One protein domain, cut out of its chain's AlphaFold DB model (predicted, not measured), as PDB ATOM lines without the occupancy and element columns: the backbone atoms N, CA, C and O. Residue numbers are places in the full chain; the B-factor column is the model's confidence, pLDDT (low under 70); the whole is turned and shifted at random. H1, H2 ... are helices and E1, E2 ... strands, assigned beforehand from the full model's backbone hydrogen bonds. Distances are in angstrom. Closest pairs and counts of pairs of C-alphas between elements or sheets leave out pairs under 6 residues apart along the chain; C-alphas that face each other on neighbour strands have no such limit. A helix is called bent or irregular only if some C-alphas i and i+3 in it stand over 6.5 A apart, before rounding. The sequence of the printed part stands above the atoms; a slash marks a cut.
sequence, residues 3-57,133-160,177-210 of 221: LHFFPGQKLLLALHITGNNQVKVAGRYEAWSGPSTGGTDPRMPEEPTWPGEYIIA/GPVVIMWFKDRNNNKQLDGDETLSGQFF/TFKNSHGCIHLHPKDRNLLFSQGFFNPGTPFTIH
ATOM      1  N   LEU A   3      59.319  -3.339  18.154       98.38
ATOM      2  CA  LEU A   3      59.794  -4.295  19.146       98.38
ATOM      3  C   LEU A   3      58.693  -5.305  19.463       98.38
ATOM      4  O   LEU A   3      57.556  -4.920  19.706       98.38
ATOM      5  N   HIS A   4      59.046  -6.585  19.514       98.38
ATOM      6  CA  HIS A   4      58.130  -7.654  19.911       98.38
ATOM      7  C   HIS A   4      58.766  -8.491  21.008       98.38
ATOM      8  O   HIS A   4      59.838  -9.062  20.811       98.38
ATOM      9  N   PHE A   5      58.114  -8.573  22.160       98.56
ATOM     10  CA  PHE A   5      58.593  -9.349  23.290       98.56
ATOM     11  C   PHE A   5      57.719 -10.580  23.522       98.56
ATOM     12  O   PHE A   5      56.516 -10.465  23.741       98.56
ATOM     13  N   PHE A   6      58.352 -11.751  23.497       97.88
ATOM     14  CA  PHE A   6      57.749 -13.052  23.769       97.88
ATOM     15  C   PHE A   6      58.222 -13.531  25.146       97.88
ATOM     16  O   PHE A   6      59.269 -14.186  25.243       97.88
ATOM     17  N   PRO A   7      57.486 -13.215  26.229       96.88
ATOM     18  CA  PRO A   7      57.956 -13.480  27.586       96.88
ATOM     19  C   PRO A   7      58.166 -14.974  27.861       96.88
ATOM     20  O   PRO A   7      59.147 -15.350  28.501       96.88
ATOM     21  N   GLY A   8      57.329 -15.851  27.293       94.94
ATOM     22  CA  GLY A   8      57.477 -17.308  27.422       94.94
ATOM     23  C   GLY A   8      58.744 -17.886  26.775       94.94
ATOM     24  O   GLY A   8      59.179 -18.976  27.140       94.94
ATOM     25  N   GLN A   9      59.357 -17.160  25.834       96.25
ATOM     26  CA  GLN A   9      60.611 -17.541  25.175       96.25
ATOM     27  C   GLN A   9      61.807 -16.701  25.631       96.25
ATOM     28  O   GLN A   9      62.915 -16.958  25.167       96.25
ATOM     29  N   LYS A  10      61.595 -15.713  26.511       97.25
ATOM     30  CA  LYS A  10      62.615 -14.735  26.926       97.25
ATOM     31  C   LYS A  10      63.277 -14.045  25.732       97.25
ATOM     32  O   LYS A  10      64.490 -13.841  25.696       97.25
ATOM     33  N   LEU A  11      62.466 -13.731  24.725       97.88
ATOM     34  CA  LEU A  11      62.925 -13.275  23.420       97.88
ATOM     35  C   LEU A  11      62.364 -11.890  23.123       97.88
ATOM     36  O   LEU A  11      61.151 -11.723  23.001       97.88
ATOM     37  N   LEU A  12      63.253 -10.920  22.941       98.56
ATOM     38  CA  LEU A  12      62.939  -9.625  22.354       98.56
ATOM     39  C   LEU A  12      63.411  -9.608  20.897       98.56
ATOM     40  O   LEU A  12      64.602  -9.739  20.604       98.56
ATOM     41  N   LEU A  13      62.470  -9.430  19.978       98.12
ATOM     42  CA  LEU A  13      62.732  -9.208  18.566       98.12
ATOM     43  C   LEU A  13      62.741  -7.719  18.263       98.12
ATOM     44  O   LEU A  13      61.836  -6.983  18.655       98.12
ATOM     45  N   ALA A  14      63.742  -7.310  17.497       98.00
ATOM     46  CA  ALA A  14      63.830  -5.978  16.933       98.00
ATOM     47  C   ALA A  14      63.615  -6.071  15.424       98.00
ATOM     48  O   ALA A  14      64.338  -6.793  14.730       98.00
ATOM     49  N   LEU A  15      62.593  -5.382  14.922       97.00
ATOM     50  CA  LEU A  15      62.096  -5.526  13.558       97.00
ATOM     51  C   LEU A  15      62.216  -4.217  12.775       97.00
ATOM     52  O   LEU A  15      61.822  -3.143  13.232       97.00
ATOM     53  N   HIS A  16      62.722  -4.298  11.547       95.00
ATOM     54  CA  HIS A  16      62.634  -3.213  10.575       95.00
ATOM     55  C   HIS A  16      61.454  -3.467   9.645       95.00
ATOM     56  O   HIS A  16      61.376  -4.518   9.012       95.00
ATOM     57  N   ILE A  17      60.578  -2.470   9.530       89.81
ATOM     58  CA  ILE A  17      59.525  -2.443   8.518       89.81
ATOM     59  C   ILE A  17      60.037  -1.612   7.354       89.81
ATOM     60  O   ILE A  17      60.449  -0.465   7.533       89.81
ATOM     61  N   THR A  18      60.057  -2.222   6.177       83.12
ATOM     62  CA  THR A  18      60.438  -1.564   4.924       83.12
ATOM     63  C   THR A  18      59.208  -0.982   4.224       83.12
ATOM     64  O   THR A  18      58.080  -1.326   4.566       83.12
ATOM     65  N   GLY A  19      59.409  -0.122   3.218       73.56
ATOM     66  CA  GLY A  19      58.325   0.591   2.517       73.56
ATOM     67  C   GLY A  19      57.257  -0.291   1.852       73.56
ATOM     68  O   GLY A  19      56.194   0.213   1.512       73.56
ATOM     69  N   ASN A  20      57.497  -1.599   1.727       82.19
ATOM     70  CA  ASN A  20      56.539  -2.568   1.188       82.19
ATOM     71  C   ASN A  20      55.836  -3.380   2.295       82.19
ATOM     72  O   ASN A  20      55.382  -4.492   2.036       82.19
ATOM     73  N   ASN A  21      55.835  -2.898   3.544       80.81
ATOM     74  CA  ASN A  21      55.404  -3.631   4.745       80.81
ATOM     75  C   ASN A  21      56.127  -4.974   4.966       80.81
ATOM     76  O   ASN A  21      55.677  -5.805   5.753       80.81
ATOM     77  N   GLN A  22      57.273  -5.199   4.315       85.94
ATOM     78  CA  GLN A  22      58.082  -6.376   4.610       85.94
ATOM     79  C   GLN A  22      58.800  -6.173   5.938       85.94
ATOM     80  O   GLN A  22      59.476  -5.158   6.148       85.94
ATOM     81  N   VAL A  23      58.670  -7.180   6.796       89.88
ATOM     82  CA  VAL A  23      59.296  -7.251   8.110       89.88
ATOM     83  C   VAL A  23      60.638  -7.962   7.983       89.88
ATOM     84  O   VAL A  23      60.715  -9.103   7.530       89.88
ATOM     85  N   LYS A  24      61.711  -7.297   8.414       92.38
ATOM     86  CA  LYS A  24      63.049  -7.879   8.536       92.38
ATOM     87  C   LYS A  24      63.448  -7.934  10.005       92.38
ATOM     88  O   LYS A  24      63.435  -6.909  10.684       92.38
ATOM     89  N   VAL A  25      63.876  -9.104  10.475       94.69
ATOM     90  CA  VAL A  25      64.476  -9.241  11.808       94.69
ATOM     91  C   VAL A  25      65.835  -8.542  11.804       94.69
ATOM     92  O   VAL A  25      66.756  -8.961  11.104       94.69
ATOM     93  N   ALA A  26      65.943  -7.452  12.558       95.12
ATOM     94  CA  ALA A  26      67.175  -6.693  12.744       95.12
ATOM     95  C   ALA A  26      68.026  -7.259  13.889       95.12
ATOM     96  O   ALA A  26      69.250  -7.177  13.841       95.12
ATOM     97  N   GLY A  27      67.387  -7.857  14.897       96.25
ATOM     98  CA  GLY A  27      68.080  -8.455  16.030       96.25
ATOM     99  C   GLY A  27      67.182  -9.343  16.879       96.25
ATOM    100  O   GLY A  27      65.952  -9.266  16.812       96.25
ATOM    101  N   ARG A  28      67.835 -10.201  17.661       97.62
ATOM    102  CA  ARG A  28      67.223 -11.121  18.618       97.62
ATOM    103  C   ARG A  28      67.998 -11.025  19.908       97.62
ATOM    104  O   ARG A  28      69.210 -11.228  19.898       97.62
ATOM    105  N   TYR A  29      67.291 -10.725  20.978       97.81
ATOM    106  CA  TYR A  29      67.903 -10.404  22.251       97.81
ATOM    107  C   TYR A  29      67.257 -11.239  23.341       97.81
ATOM    108  O   TYR A  29      66.037 -11.422  23.353       97.81
ATOM    109  N   GLU A  30      68.084 -11.749  24.247       97.81
ATOM    110  CA  GLU A  30      67.579 -12.374  25.460       97.81
ATOM    111  C   GLU A  30      67.027 -11.280  26.380       97.81
ATOM    112  O   GLU A  30      67.683 -10.270  26.650       97.81
ATOM    113  N   ALA A  31      65.797 -11.473  26.838       97.75
ATOM    114  CA  ALA A  31      65.089 -10.524  27.678       97.75
ATOM    115  C   ALA A  31      64.248 -11.285  28.702       97.75
ATOM    116  O   ALA A  31      63.468 -12.164  28.341       97.75
ATOM    117  N   TRP A  32      64.401 -10.963  29.981       97.00
ATOM    118  CA  TRP A  32      63.697 -11.649  31.066       97.00
ATOM    119  C   TRP A  32      62.698 -10.719  31.715       97.00
ATOM    120  O   TRP A  32      62.990  -9.550  31.927       97.00
ATOM    121  N   SER A  33      61.525 -11.232  32.047       94.44
ATOM    122  CA  SER A  33      60.454 -10.411  32.590       94.44
ATOM    123  C   SER A  33      59.859 -11.025  33.849       94.44
ATOM    124  O   SER A  33      60.477 -11.901  34.464       94.44
ATOM    125  N   GLY A  34      58.687 -10.553  34.269       92.50
ATOM    126  CA  GLY A  34      57.954 -11.211  35.341       92.50
ATOM    127  C   GLY A  34      57.668 -12.685  35.027       92.50
ATOM    128  O   GLY A  34      57.657 -13.076  33.855       92.50
ATOM    129  N   PRO A  35      57.436 -13.539  36.029       90.38
ATOM    130  CA  PRO A  35      56.956 -14.898  35.794       90.38
ATOM    131  C   PRO A  35      55.536 -14.899  35.195       90.38
ATOM    132  O   PRO A  35      54.781 -13.946  35.355       90.38
ATOM    133  N   SER A  36      55.144 -15.980  34.510       88.12
ATOM    134  CA  SER A  36      53.789 -16.126  33.936       88.12
ATOM    135  C   SER A  36      52.684 -16.212  34.992       88.12
ATOM    136  O   SER A  36      51.514 -15.989  34.699       88.12
ATOM    137  N   THR A  37      53.059 -16.577  36.213       83.69
ATOM    138  CA  THR A  37      52.210 -16.649  37.401       83.69
ATOM    139  C   THR A  37      52.819 -15.761  38.467       83.69
ATOM    140  O   THR A  37      54.041 -15.696  38.540       83.69
ATOM    141  N   GLY A  38      51.992 -15.133  39.306       77.38
ATOM    142  CA  GLY A  38      52.486 -14.343  40.434       77.38
ATOM    143  C   GLY A  38      53.515 -15.117  41.265       77.38
ATOM    144  O   GLY A  38      53.392 -16.332  41.443       77.38
ATOM    145  N   GLY A  39      54.558 -14.426  41.707       75.25
ATOM    146  CA  GLY A  39      55.613 -15.006  42.516       75.25
ATOM    147  C   GLY A  39      55.256 -15.075  43.997       75.25
ATOM    148  O   GLY A  39      54.145 -14.750  44.419       75.25
ATOM    149  N   THR A  40      56.202 -15.566  44.792       72.44
ATOM    150  CA  THR A  40      55.992 -15.871  46.215       72.44
ATOM    151  C   THR A  40      56.681 -14.881  47.148       72.44
ATOM    152  O   THR A  40      56.706 -15.129  48.355       72.44
ATOM    153  N   ASP A  41      57.281 -13.801  46.631       69.31
ATOM    154  CA  ASP A  41      57.865 -12.782  47.502       69.31
ATOM    155  C   ASP A  41      56.764 -12.182  48.410       69.31
ATOM    156  O   ASP A  41      55.780 -11.626  47.923       69.31
ATOM    157  N   PRO A  42      56.892 -12.300  49.746       67.62
ATOM    158  CA  PRO A  42      55.837 -11.903  50.676       67.62
ATOM    159  C   PRO A  42      55.712 -10.381  50.847       67.62
ATOM    160  O   PRO A  42      54.775  -9.917  51.493       67.62
ATOM    161  N   ARG A  43      56.676  -9.602  50.344       69.62
ATOM    162  CA  ARG A  43      56.729  -8.138  50.462       69.62
ATOM    163  C   ARG A  43      56.376  -7.447  49.152       69.62
ATOM    164  O   ARG A  43      55.731  -6.403  49.187       69.62
ATOM    165  N   MET A  44      56.803  -8.005  48.029       72.69
ATOM    166  CA  MET A  44      56.479  -7.514  46.696       72.69
ATOM    167  C   MET A  44      56.427  -8.713  45.750       72.69
ATOM    168  O   MET A  44      57.444  -9.023  45.145       72.69
ATOM    169  N   PRO A  45      55.286  -9.412  45.646       79.69
ATOM    170  CA  PRO A  45      55.166 -10.570  44.772       79.69
ATOM    171  C   PRO A  45      55.583 -10.217  43.350       79.69
ATOM    172  O   PRO A  45      55.205  -9.164  42.830       79.69
ATOM    173  N   GLU A  46      56.357 -11.084  42.704       86.00
ATOM    174  CA  GLU A  46      56.639 -10.913  41.288       86.00
ATOM    175  C   GLU A  46      55.327 -10.950  40.497       86.00
ATOM    176  O   GLU A  46      54.494 -11.829  40.706       86.00
ATOM    177  N   GLU A  47      55.129 -10.015  39.574       89.06
ATOM    178  CA  GLU A  47      53.920  -9.956  38.751       89.06
ATOM    179  C   GLU A  47      54.245 -10.243  37.283       89.06
ATOM    180  O   GLU A  47      55.329  -9.873  36.818       89.06
ATOM    181  N   PRO A  48      53.319 -10.855  36.519       93.25
ATOM    182  CA  PRO A  48      53.489 -11.014  35.084       93.25
ATOM    183  C   PRO A  48      53.647  -9.675  34.366       93.25
ATOM    184  O   PRO A  48      52.986  -8.681  34.674       93.25
ATOM    185  N   THR A  49      54.482  -9.671  33.335       95.25
ATOM    186  CA  THR A  49      54.564  -8.545  32.404       95.25
ATOM    187  C   THR A  49      53.311  -8.514  31.541       95.25
ATOM    188  O   THR A  49      52.909  -9.546  31.005       95.25
ATOM    189  N   TRP A  50      52.673  -7.351  31.420       95.94
ATOM    190  CA  TRP A  50      51.323  -7.266  30.862       95.94
ATOM    191  C   TRP A  50      51.327  -7.334  29.331       95.94
ATOM    192  O   TRP A  50      51.859  -6.420  28.693       95.94
ATOM    193  N   PRO A  51      50.694  -8.352  28.717       97.06
ATOM    194  CA  PRO A  51      50.553  -8.409  27.267       97.06
ATOM    195  C   PRO A  51      49.771  -7.213  26.725       97.06
ATOM    196  O   PRO A  51      48.865  -6.699  27.385       97.06
ATOM    197  N   GLY A  52      50.100  -6.783  25.511       97.06
ATOM    198  CA  GLY A  52      49.431  -5.671  24.852       97.06
ATOM    199  C   GLY A  52      50.306  -4.965  23.828       97.06
ATOM    200  O   GLY A  52      51.486  -5.271  23.664       97.06
ATOM    201  N   GLU A  53      49.698  -3.997  23.157       97.75
ATOM    202  CA  GLU A  53      50.356  -3.094  22.221       97.75
ATOM    203  C   GLU A  53      50.609  -1.757  22.916       97.75
ATOM    204  O   GLU A  53      49.728  -1.189  23.572       97.75
ATOM    205  N   TYR A  54      51.838  -1.278  22.791       98.38
ATOM    206  CA  TYR A  54      52.345  -0.098  23.466       98.38
ATOM    207  C   TYR A  54      53.199   0.733  22.516       98.38
ATOM    208  O   TYR A  54      53.635   0.279  21.457       98.38
ATOM    209  N   ILE A  55      53.499   1.954  22.944       98.50
ATOM    210  CA  ILE A  55      54.415   2.860  22.265       98.50
ATOM    211  C   ILE A  55      55.543   3.224  23.226       98.50
ATOM    212  O   ILE A  55      55.299   3.609  24.375       98.50
ATOM    213  N   ILE A  56      56.795   3.124  22.768       98.50
ATOM    214  CA  ILE A  56      57.942   3.649  23.512       98.50
ATOM    215  C   ILE A  56      57.752   5.157  23.677       98.50
ATOM    216  O   ILE A  56      57.639   5.890  22.699       98.50
ATOM    217  N   ALA A  57      57.728   5.628  24.920       98.06
ATOM    218  CA  ALA A  57      57.526   7.036  25.238       98.06
ATOM    219  C   ALA A  57      58.856   7.775  25.356       98.06
ATOM    220  O   ALA A  57      59.044   8.824  24.749       98.06
ATOM    221  N   GLY A 133      69.125   0.363  37.090       96.88
ATOM    222  CA  GLY A 133      70.320   0.577  36.289       96.88
ATOM    223  C   GLY A 133      70.558   2.054  35.936       96.88
ATOM    224  O   GLY A 133      70.095   2.970  36.626       96.88
ATOM    225  N   PRO A 134      71.316   2.330  34.860       97.88
ATOM    226  CA  PRO A 134      71.606   3.693  34.431       97.88
ATOM    227  C   PRO A 134      70.431   4.386  33.736       97.88
ATOM    228  O   PRO A 134      70.383   5.618  33.701       97.88
ATOM    229  N   VAL A 135      69.499   3.621  33.166       98.25
ATOM    230  CA  VAL A 135      68.377   4.142  32.384       98.25
ATOM    231  C   VAL A 135      67.254   3.114  32.317       98.25
ATOM    232  O   VAL A 135      67.509   1.925  32.126       98.25
ATOM    233  N   VAL A 136      66.020   3.604  32.400       98.38
ATOM    234  CA  VAL A 136      64.821   2.839  32.064       98.38
ATOM    235  C   VAL A 136      64.244   3.327  30.745       98.38
ATOM    236  O   VAL A 136      64.295   4.525  30.447       98.38
ATOM    237  N   ILE A 137      63.659   2.414  29.977       98.62
ATOM    238  CA  ILE A 137      62.871   2.729  28.791       98.62
ATOM    239  C   ILE A 137      61.407   2.526  29.160       98.62
ATOM    240  O   ILE A 137      61.003   1.439  29.571       98.62
ATOM    241  N   MET A 138      60.639   3.602  29.039       98.44
ATOM    242  CA  MET A 138      59.240   3.667  29.435       98.44
ATOM    243  C   MET A 138      58.345   3.622  28.204       98.44
ATOM    244  O   MET A 138      58.675   4.208  27.170       98.44
ATOM    245  N   TRP A 139      57.184   2.998  28.349       98.31
ATOM    246  CA  TRP A 139      56.148   2.930  27.325       98.31
ATOM    247  C   TRP A 139      54.777   3.261  27.912       98.31
ATOM    248  O   TRP A 139      54.614   3.347  29.129       98.31
ATOM    249  N   PHE A 140      53.800   3.462  27.040       98.25
ATOM    250  CA  PHE A 140      52.400   3.698  27.386       98.25
ATOM    251  C   PHE A 140      51.497   2.968  26.398       98.25
ATOM    252  O   PHE A 140      51.948   2.535  25.335       98.25
ATOM    253  N   LYS A 141      50.230   2.801  26.772       97.56
ATOM    254  CA  LYS A 141      49.206   2.277  25.871       97.56
ATOM    255  C   LYS A 141      48.583   3.446  25.118       97.56
ATOM    256  O   LYS A 141      47.966   4.290  25.757       97.56
ATOM    257  N   ASP A 142      48.741   3.444  23.801       95.31
ATOM    258  CA  ASP A 142      48.152   4.432  22.899       95.31
ATOM    259  C   ASP A 142      46.667   4.099  22.676       95.31
ATOM    260  O   ASP A 142      46.316   3.024  22.183       95.31
ATOM    261  N   ARG A 143      45.785   4.978  23.144       94.31
ATOM    262  CA  ARG A 143      44.325   4.816  23.154       94.31
ATOM    263  C   ARG A 143      43.660   5.524  21.984       94.31
ATOM    264  O   ARG A 143      42.562   5.127  21.597       94.31
ATOM    265  N   ASN A 144      44.293   6.561  21.442       93.19
ATOM    266  CA  ASN A 144      43.757   7.366  20.343       93.19
ATOM    267  C   ASN A 144      44.510   7.147  19.012       93.19
ATOM    268  O   ASN A 144      44.135   7.732  17.995       93.19
ATOM    269  N   ASN A 145      45.511   6.260  19.013       91.69
ATOM    270  CA  ASN A 145      46.332   5.854  17.876       91.69
ATOM    271  C   ASN A 145      47.174   6.999  17.276       91.69
ATOM    272  O   ASN A 145      47.454   7.009  16.072       91.69
ATOM    273  N   ASN A 146      47.558   7.990  18.086       93.44
ATOM    274  CA  ASN A 146      48.359   9.136  17.643       93.44
ATOM    275  C   ASN A 146      49.859   9.011  17.978       93.44
ATOM    276  O   ASN A 146      50.652   9.875  17.582       93.44
ATOM    277  N   LYS A 147      50.249   7.931  18.668       93.12
ATOM    278  CA  LYS A 147      51.613   7.588  19.103       93.12
ATOM    279  C   LYS A 147      52.267   8.618  20.022       93.12
ATOM    280  O   LYS A 147      53.495   8.652  20.139       93.12
ATOM    281  N   GLN A 148      51.471   9.451  20.678       93.56
ATOM    282  CA  GLN A 148      51.906  10.491  21.597       93.56
ATOM    283  C   GLN A 148      51.255  10.258  22.950       93.56
ATOM    284  O   GLN A 148      50.078   9.966  23.029       93.56
ATOM    285  N   LEU A 149      52.034  10.409  24.018       94.19
ATOM    286  CA  LEU A 149      51.504  10.319  25.373       94.19
ATOM    287  C   LEU A 149      50.700  11.590  25.683       94.19
ATOM    288  O   LEU A 149      51.298  12.608  26.053       94.19
ATOM    289  N   ASP A 150      49.379  11.534  25.535       94.06
ATOM    290  CA  ASP A 150      48.475  12.659  25.788       94.06
ATOM    291  C   ASP A 150      47.100  12.241  26.350       94.06
ATOM    292  O   ASP A 150      46.865  11.090  26.711       94.06
ATOM    293  N   GLY A 151      46.211  13.221  26.545       92.44
ATOM    294  CA  GLY A 151      44.869  12.977  27.076       92.44
ATOM    295  C   GLY A 151      44.878  12.335  28.469       92.44
ATOM    296  O   GLY A 151      45.393  12.913  29.426       92.44
ATOM    297  N   ASP A 152      44.253  11.161  28.579       92.94
ATOM    298  CA  ASP A 152      44.135  10.353  29.799       92.94
ATOM    299  C   ASP A 152      45.134   9.179  29.854       92.94
ATOM    300  O   ASP A 152      45.039   8.303  30.722       92.94
ATOM    301  N   GLU A 153      46.096   9.142  28.933       96.00
ATOM    302  CA  GLU A 153      47.110   8.101  28.868       96.00
ATOM    303  C   GLU A 153      48.193   8.295  29.929       96.00
ATOM    304  O   GLU A 153      48.574   9.403  30.313       96.00
ATOM    305  N   THR A 154      48.736   7.179  30.407       96.44
ATOM    306  CA  THR A 154      49.765   7.175  31.442       96.44
ATOM    307  C   THR A 154      50.888   6.216  31.088       96.44
ATOM    308  O   THR A 154      50.713   5.227  30.373       96.44
ATOM    309  N   LEU A 155      52.080   6.526  31.597       97.00
ATOM    310  CA  LEU A 155      53.219   5.625  31.491       97.00
ATOM    311  C   LEU A 155      52.926   4.330  32.247       97.00
ATOM    312  O   LEU A 155      52.429   4.359  33.374       97.00
ATOM    313  N   SER A 156      53.311   3.212  31.642       95.06
ATOM    314  CA  SER A 156      53.346   1.918  32.307       95.06
ATOM    315  C   SER A 156      54.225   1.981  33.560       95.06
ATOM    316  O   SER A 156      55.246   2.673  33.583       95.06
ATOM    317  N   GLY A 157      53.848   1.225  34.592       93.19
ATOM    318  CA  GLY A 157      54.708   0.963  35.750       93.19
ATOM    319  C   GLY A 157      55.811  -0.068  35.472       93.19
ATOM    320  O   GLY A 157      56.677  -0.267  36.318       93.19
ATOM    321  N   GLN A 158      55.779  -0.720  34.305       95.50
ATOM    322  CA  GLN A 158      56.772  -1.687  33.837       95.50
ATOM    323  C   GLN A 158      57.715  -1.016  32.828       95.50
ATOM    324  O   GLN A 158      57.278  -0.217  31.998       95.50
ATOM    325  N   PHE A 159      59.008  -1.339  32.900       97.38
ATOM    326  CA  PHE A 159      60.049  -0.713  32.080       97.38
ATOM    327  C   PHE A 159      61.013  -1.736  31.494       97.38
ATOM    328  O   PHE A 159      61.177  -2.816  32.056       97.38
ATOM    329  N   PHE A 160      61.739  -1.366  30.436       98.50
ATOM    330  CA  PHE A 160      62.973  -2.064  30.092       98.50
ATOM    331  C   PHE A 160      64.090  -1.447  30.915       98.50
ATOM    332  O   PHE A 160      64.205  -0.219  30.955       98.50
ATOM    333  N   THR A 177      73.812 -13.115  34.072       95.50
ATOM    334  CA  THR A 177      72.768 -14.029  34.539       95.50
ATOM    335  C   THR A 177      71.505 -13.251  34.864       95.50
ATOM    336  O   THR A 177      71.544 -12.212  35.521       95.50
ATOM    337  N   PHE A 178      70.366 -13.759  34.406       93.00
ATOM    338  CA  PHE A 178      69.083 -13.105  34.615       93.00
ATOM    339  C   PHE A 178      68.290 -13.739  35.750       93.00
ATOM    340  O   PHE A 178      68.413 -14.928  36.057       93.00
ATOM    341  N   LYS A 179      67.432 -12.915  36.345       89.31
ATOM    342  CA  LYS A 179      66.377 -13.316  37.269       89.31
ATOM    343  C   LYS A 179      65.065 -12.718  36.783       89.31
ATOM    344  O   LYS A 179      65.070 -11.665  36.136       89.31
ATOM    345  N   ASN A 180      63.965 -13.389  37.111       88.69
ATOM    346  CA  ASN A 180      62.637 -12.838  36.877       88.69
ATOM    347  C   ASN A 180      62.479 -11.519  37.643       88.69
ATOM    348  O   ASN A 180      63.073 -11.327  38.707       88.69
ATOM    349  N   SER A 181      61.709 -10.608  37.065       90.38
ATOM    350  CA  SER A 181      61.457  -9.278  37.614       90.38
ATOM    351  C   SER A 181      60.081  -9.206  38.290       90.38
ATOM    352  O   SER A 181      59.309 -10.161  38.279       90.38
ATOM    353  N   HIS A 182      59.733  -8.019  38.788       89.94
ATOM    354  CA  HIS A 182      58.382  -7.668  39.237       89.94
ATOM    355  C   HIS A 182      57.557  -7.049  38.090       89.94
ATOM    356  O   HIS A 182      56.917  -6.016  38.249       89.94
ATOM    357  N   GLY A 183      57.672  -7.616  36.886       91.38
ATOM    358  CA  GLY A 183      56.952  -7.181  35.685       91.38
ATOM    359  C   GLY A 183      57.755  -6.317  34.705       91.38
ATOM    360  O   GLY A 183      57.388  -6.239  33.534       91.38
ATOM    361  N   CYS A 184      58.878  -5.720  35.117       96.06
ATOM    362  CA  CYS A 184      59.810  -5.051  34.195       96.06
ATOM    363  C   CYS A 184      60.504  -6.047  33.246       96.06
ATOM    364  O   CYS A 184      60.501  -7.247  33.487       96.06
ATOM    365  N   ILE A 185      61.126  -5.580  32.170       98.19
ATOM    366  CA  ILE A 185      61.878  -6.419  31.234       98.19
ATOM    367  C   ILE A 185      63.371  -6.117  31.387       98.19
ATOM    368  O   ILE A 185      63.853  -5.040  31.037       98.19
ATOM    369  N   HIS A 186      64.108  -7.078  31.925       98.19
ATOM    370  CA  HIS A 186      65.551  -7.021  32.074       98.19
ATOM    371  C   HIS A 186      66.247  -7.381  30.763       98.19
ATOM    372  O   HIS A 186      65.929  -8.389  30.132       98.19
ATOM    373  N   LEU A 187      67.219  -6.557  30.380       98.19
ATOM    374  CA  LEU A 187      68.025  -6.727  29.174       98.19
ATOM    375  C   LEU A 187      69.492  -6.934  29.521       98.19
ATOM    376  O   LEU A 187      69.978  -6.474  30.554       98.19
ATOM    377  N   HIS A 188      70.232  -7.549  28.604       98.38
ATOM    378  CA  HIS A 188      71.686  -7.534  28.674       98.38
ATOM    379  C   HIS A 188      72.187  -6.088  28.442       98.38
ATOM    380  O   HIS A 188      71.742  -5.446  27.483       98.38
ATOM    381  N   PRO A 189      73.137  -5.541  29.233       98.38
ATOM    382  CA  PRO A 189      73.586  -4.150  29.065       98.38
ATOM    383  C   PRO A 189      74.113  -3.812  27.664       98.38
ATOM    384  O   PRO A 189      73.823  -2.737  27.134       98.38
ATOM    385  N   LYS A 190      74.850  -4.739  27.034       98.00
ATOM    386  CA  LYS A 190      75.315  -4.587  25.640       98.00
ATOM    387  C   LYS A 190      74.151  -4.517  24.640       98.00
ATOM    388  O   LYS A 190      74.170  -3.646  23.774       98.00
ATOM    389  N   ASP A 191      73.127  -5.352  24.802       98.38
ATOM    390  CA  ASP A 191      71.969  -5.402  23.901       98.38
ATOM    391  C   ASP A 191      71.109  -4.150  24.042       98.38
ATOM    392  O   ASP A 191      70.725  -3.547  23.042       98.38
ATOM    393  N   ARG A 192      70.896  -3.678  25.277       98.31
ATOM    394  CA  ARG A 192      70.256  -2.381  25.531       98.31
ATOM    395  C   ARG A 192      70.981  -1.258  24.784       98.31
ATOM    396  O   ARG A 192      70.338  -0.440  24.132       98.31
ATOM    397  N   ASN A 193      72.311  -1.200  24.883       98.19
ATOM    398  CA  ASN A 193      73.099  -0.162  24.214       98.19
ATOM    399  C   ASN A 193      72.996  -0.268  22.684       98.19
ATOM    400  O   ASN A 193      72.879   0.755  22.010       98.19
ATOM    401  N   LEU A 194      72.993  -1.489  22.140       98.12
ATOM    402  CA  LEU A 194      72.815  -1.719  20.709       98.12
ATOM    403  C   LEU A 194      71.426  -1.262  20.239       98.12
ATOM    404  O   LEU A 194      71.337  -0.492  19.285       98.12
ATOM    405  N   LEU A 195      70.365  -1.641  20.952       98.44
ATOM    406  CA  LEU A 195      68.987  -1.219  20.680       98.44
ATOM    407  C   LEU A 195      68.826   0.308  20.720       98.44
ATOM    408  O   LEU A 195      68.171   0.873  19.841       98.44
ATOM    409  N   PHE A 196      69.474   0.992  21.672       98.00
ATOM    410  CA  PHE A 196      69.560   2.456  21.676       98.00
ATOM    411  C   PHE A 196      70.249   2.991  20.420       98.00
ATOM    412  O   PHE A 196      69.700   3.863  19.752       98.00
ATOM    413  N   SER A 197      71.430   2.466  20.080       97.69
ATOM    414  CA  SER A 197      72.202   2.936  18.919       97.69
ATOM    415  C   SER A 197      71.477   2.728  17.585       97.69
ATOM    416  O   SER A 197      71.688   3.484  16.642       97.69
ATOM    417  N   GLN A 198      70.593   1.730  17.523       97.06
ATOM    418  CA  GLN A 198      69.765   1.411  16.361       97.06
ATOM    419  C   GLN A 198      68.424   2.164  16.350       97.06
ATOM    420  O   GLN A 198      67.680   2.064  15.380       97.06
ATOM    421  N   GLY A 199      68.104   2.928  17.401       97.75
ATOM    422  CA  GLY A 199      66.895   3.748  17.476       97.75
ATOM    423  C   GLY A 199      65.620   3.008  17.892       97.75
ATOM    424  O   GLY A 199      64.553   3.617  17.876       97.75
ATOM    425  N   PHE A 200      65.699   1.743  18.317       98.25
ATOM    426  CA  PHE A 200      64.529   0.966  18.764       98.25
ATOM    427  C   PHE A 200      63.888   1.491  20.055       98.25
ATOM    428  O   PHE A 200      62.735   1.189  20.342       98.25
ATOM    429  N   PHE A 201      64.623   2.284  20.836       98.12
ATOM    430  CA  PHE A 201      64.106   2.934  22.041       98.12
ATOM    431  C   PHE A 201      63.770   4.416  21.842       98.12
ATOM    432  O   PHE A 201      63.588   5.146  22.819       98.12
ATOM    433  N   ASN A 202      63.672   4.872  20.589       97.38
ATOM    434  CA  ASN A 202      63.209   6.224  20.303       97.38
ATOM    435  C   ASN A 202      61.699   6.352  20.573       97.38
ATOM    436  O   ASN A 202      60.952   5.402  20.305       97.38
ATOM    437  N   PRO A 203      61.241   7.524  21.055       97.25
ATOM    438  CA  PRO A 203      59.820   7.815  21.208       97.25
ATOM    439  C   PRO A 203      59.024   7.527  19.928       97.25
ATOM    440  O   PRO A 203      59.488   7.833  18.829       97.25
ATOM    441  N   GLY A 204      57.835   6.942  20.068       96.94
ATOM    442  CA  GLY A 204      56.959   6.593  18.946       96.94
ATOM    443  C   GLY A 204      57.219   5.212  18.330       96.94
ATOM    444  O   GLY A 204      56.481   4.807  17.432       96.94
ATOM    445  N   THR A 205      58.235   4.474  18.795       97.75
ATOM    446  CA  THR A 205      58.483   3.095  18.338       97.75
ATOM    447  C   THR A 205      57.392   2.158  18.876       97.75
ATOM    448  O   THR A 205      57.222   2.100  20.096       97.75
ATOM    449  N   PRO A 206      56.665   1.415  18.017       97.75
ATOM    450  CA  PRO A 206      55.719   0.400  18.461       97.75
ATOM    451  C   PRO A 206      56.404  -0.728  19.225       97.75
ATOM    452  O   PRO A 206      57.489  -1.190  18.854       97.75
ATOM    453  N   PHE A 207      55.751  -1.163  20.293       98.50
ATOM    454  CA  PHE A 207      56.218  -2.220  21.166       98.50
ATOM    455  C   PHE A 207      55.065  -3.149  21.547       98.50
ATOM    456  O   PHE A 207      54.145  -2.751  22.256       98.50
ATOM    457  N   THR A 208      55.152  -4.405  21.125       98.44
ATOM    458  CA  THR A 208      54.159  -5.434  21.433       98.44
ATOM    459  C   THR A 208      54.710  -6.418  22.451       98.44
ATOM    460  O   THR A 208      55.778  -7.005  22.266       98.44
ATOM    461  N   ILE A 209      53.958  -6.629  23.524       98.44
ATOM    462  CA  ILE A 209      54.182  -7.698  24.493       98.44
ATOM    463  C   ILE A 209      53.180  -8.800  24.187       98.44
ATOM    464  O   ILE A 209      51.972  -8.623  24.350       98.44
ATOM    465  N   HIS A 210      53.687  -9.942  23.749       98.06
ATOM    466  CA  HIS A 210      52.873 -11.110  23.453       98.06
ATOM    467  C   HIS A 210      52.457 -11.833  24.736       98.06
ATOM    468  O   HIS A 210      53.038 -11.644  25.810       98.06
TER     469      HIS A 210
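What this domain is: This is residues 3 to 57, 133 to 160 and 177 to 210 of the 221 residues of an uncharacterized protein of Thalassomonas actiniarum (UniProt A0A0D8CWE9). One sheet of eight strands curls round like part of a barrel, with the end of E6 and the start of E7 coming together, and the single helix H1 covers the open side between E3 and E5. The hairpin of E2 and E3 and the loop of residues 33 to 51 reach out at opposite ends of the longest axis. The printed part has 117 residues, in the order E1 E2 E3 E4 E5 E6 E7 H1 E8; the mixed sheet runs E6 E5 E4 E8 E1 E2 E3 E7, and the class is mostly strand, though under half of the residues are in named elements. It is compact, with a radius of gyration of the C-alphas of 14.5 A and spans of 49 by 35 by 26 A.

Where its parts are: Find C-alpha 3 at (59.794, -4.295, 19.146), where E1, residues 3 to 6, begins. E2, residues 11 to 17, is 18.7 A long, and E3, residues 23 to 32, is 23.8 A long and bends by 67 degrees at residue 26. Next come E4, residues 52 to 57, 15.1 A; E5, 136 to 140, 13.3 A; E6, 155 to 160, 12.5 A; and E7, 185 to 187. H1, residues 189 to 197, runs 12.5 A from C-alpha 189 at (73.586, -4.150, 29.065). E8, residues 206 to 209, ends at C-alpha 209, (54.182, -7.698, 24.493).

How they stand to each other: Start at E8 and E1, parallel at 3 degrees, with N 5 and O 208 2.8 A apart. E1, E2 and E3 form a meander, each strand the antiparallel neighbour of the one before; look at N 4 and O 13, 2.9 A, and N 14 and O 27, 3.0 A. E3 is antiparallel to E7, with N 186 and O 32 2.7 A apart. On the other side of E8, the antiparallel neighbours continue through E4, with N 54 and O 207 at 2.8 A, E5, with N 57 and O 138 at 2.8 A, and E6, with N 156 and O 139 at 2.8 A. This is a folded sheet, bent back on itself: E6 E5 E4 E8 E1 face E3 E7, with E2 as the hinge. The closest C-alphas of edge strands E6 and E7, Phe 160 and Ile 185, are 4.6 A apart. H1 is on the sheet at a height of 7.8 A, and the closest C-alphas of E3 and H1, Tyr 29 and Asp 191, are 6.7 A apart. Every O i to N i+4 pair in H1 is within hydrogen-bond range.

The domain as a whole: The two C-alphas farthest apart, Asn 20 and Pro 42, are 50.4 A apart. Residues 58 to 132 and 161 to 176 are not printed, with C-alpha gaps of 18.1 A and 16.1 A. The links E3 to E4 and E5 to E6 are long. Confidence is under 70 at residues 41 to 43.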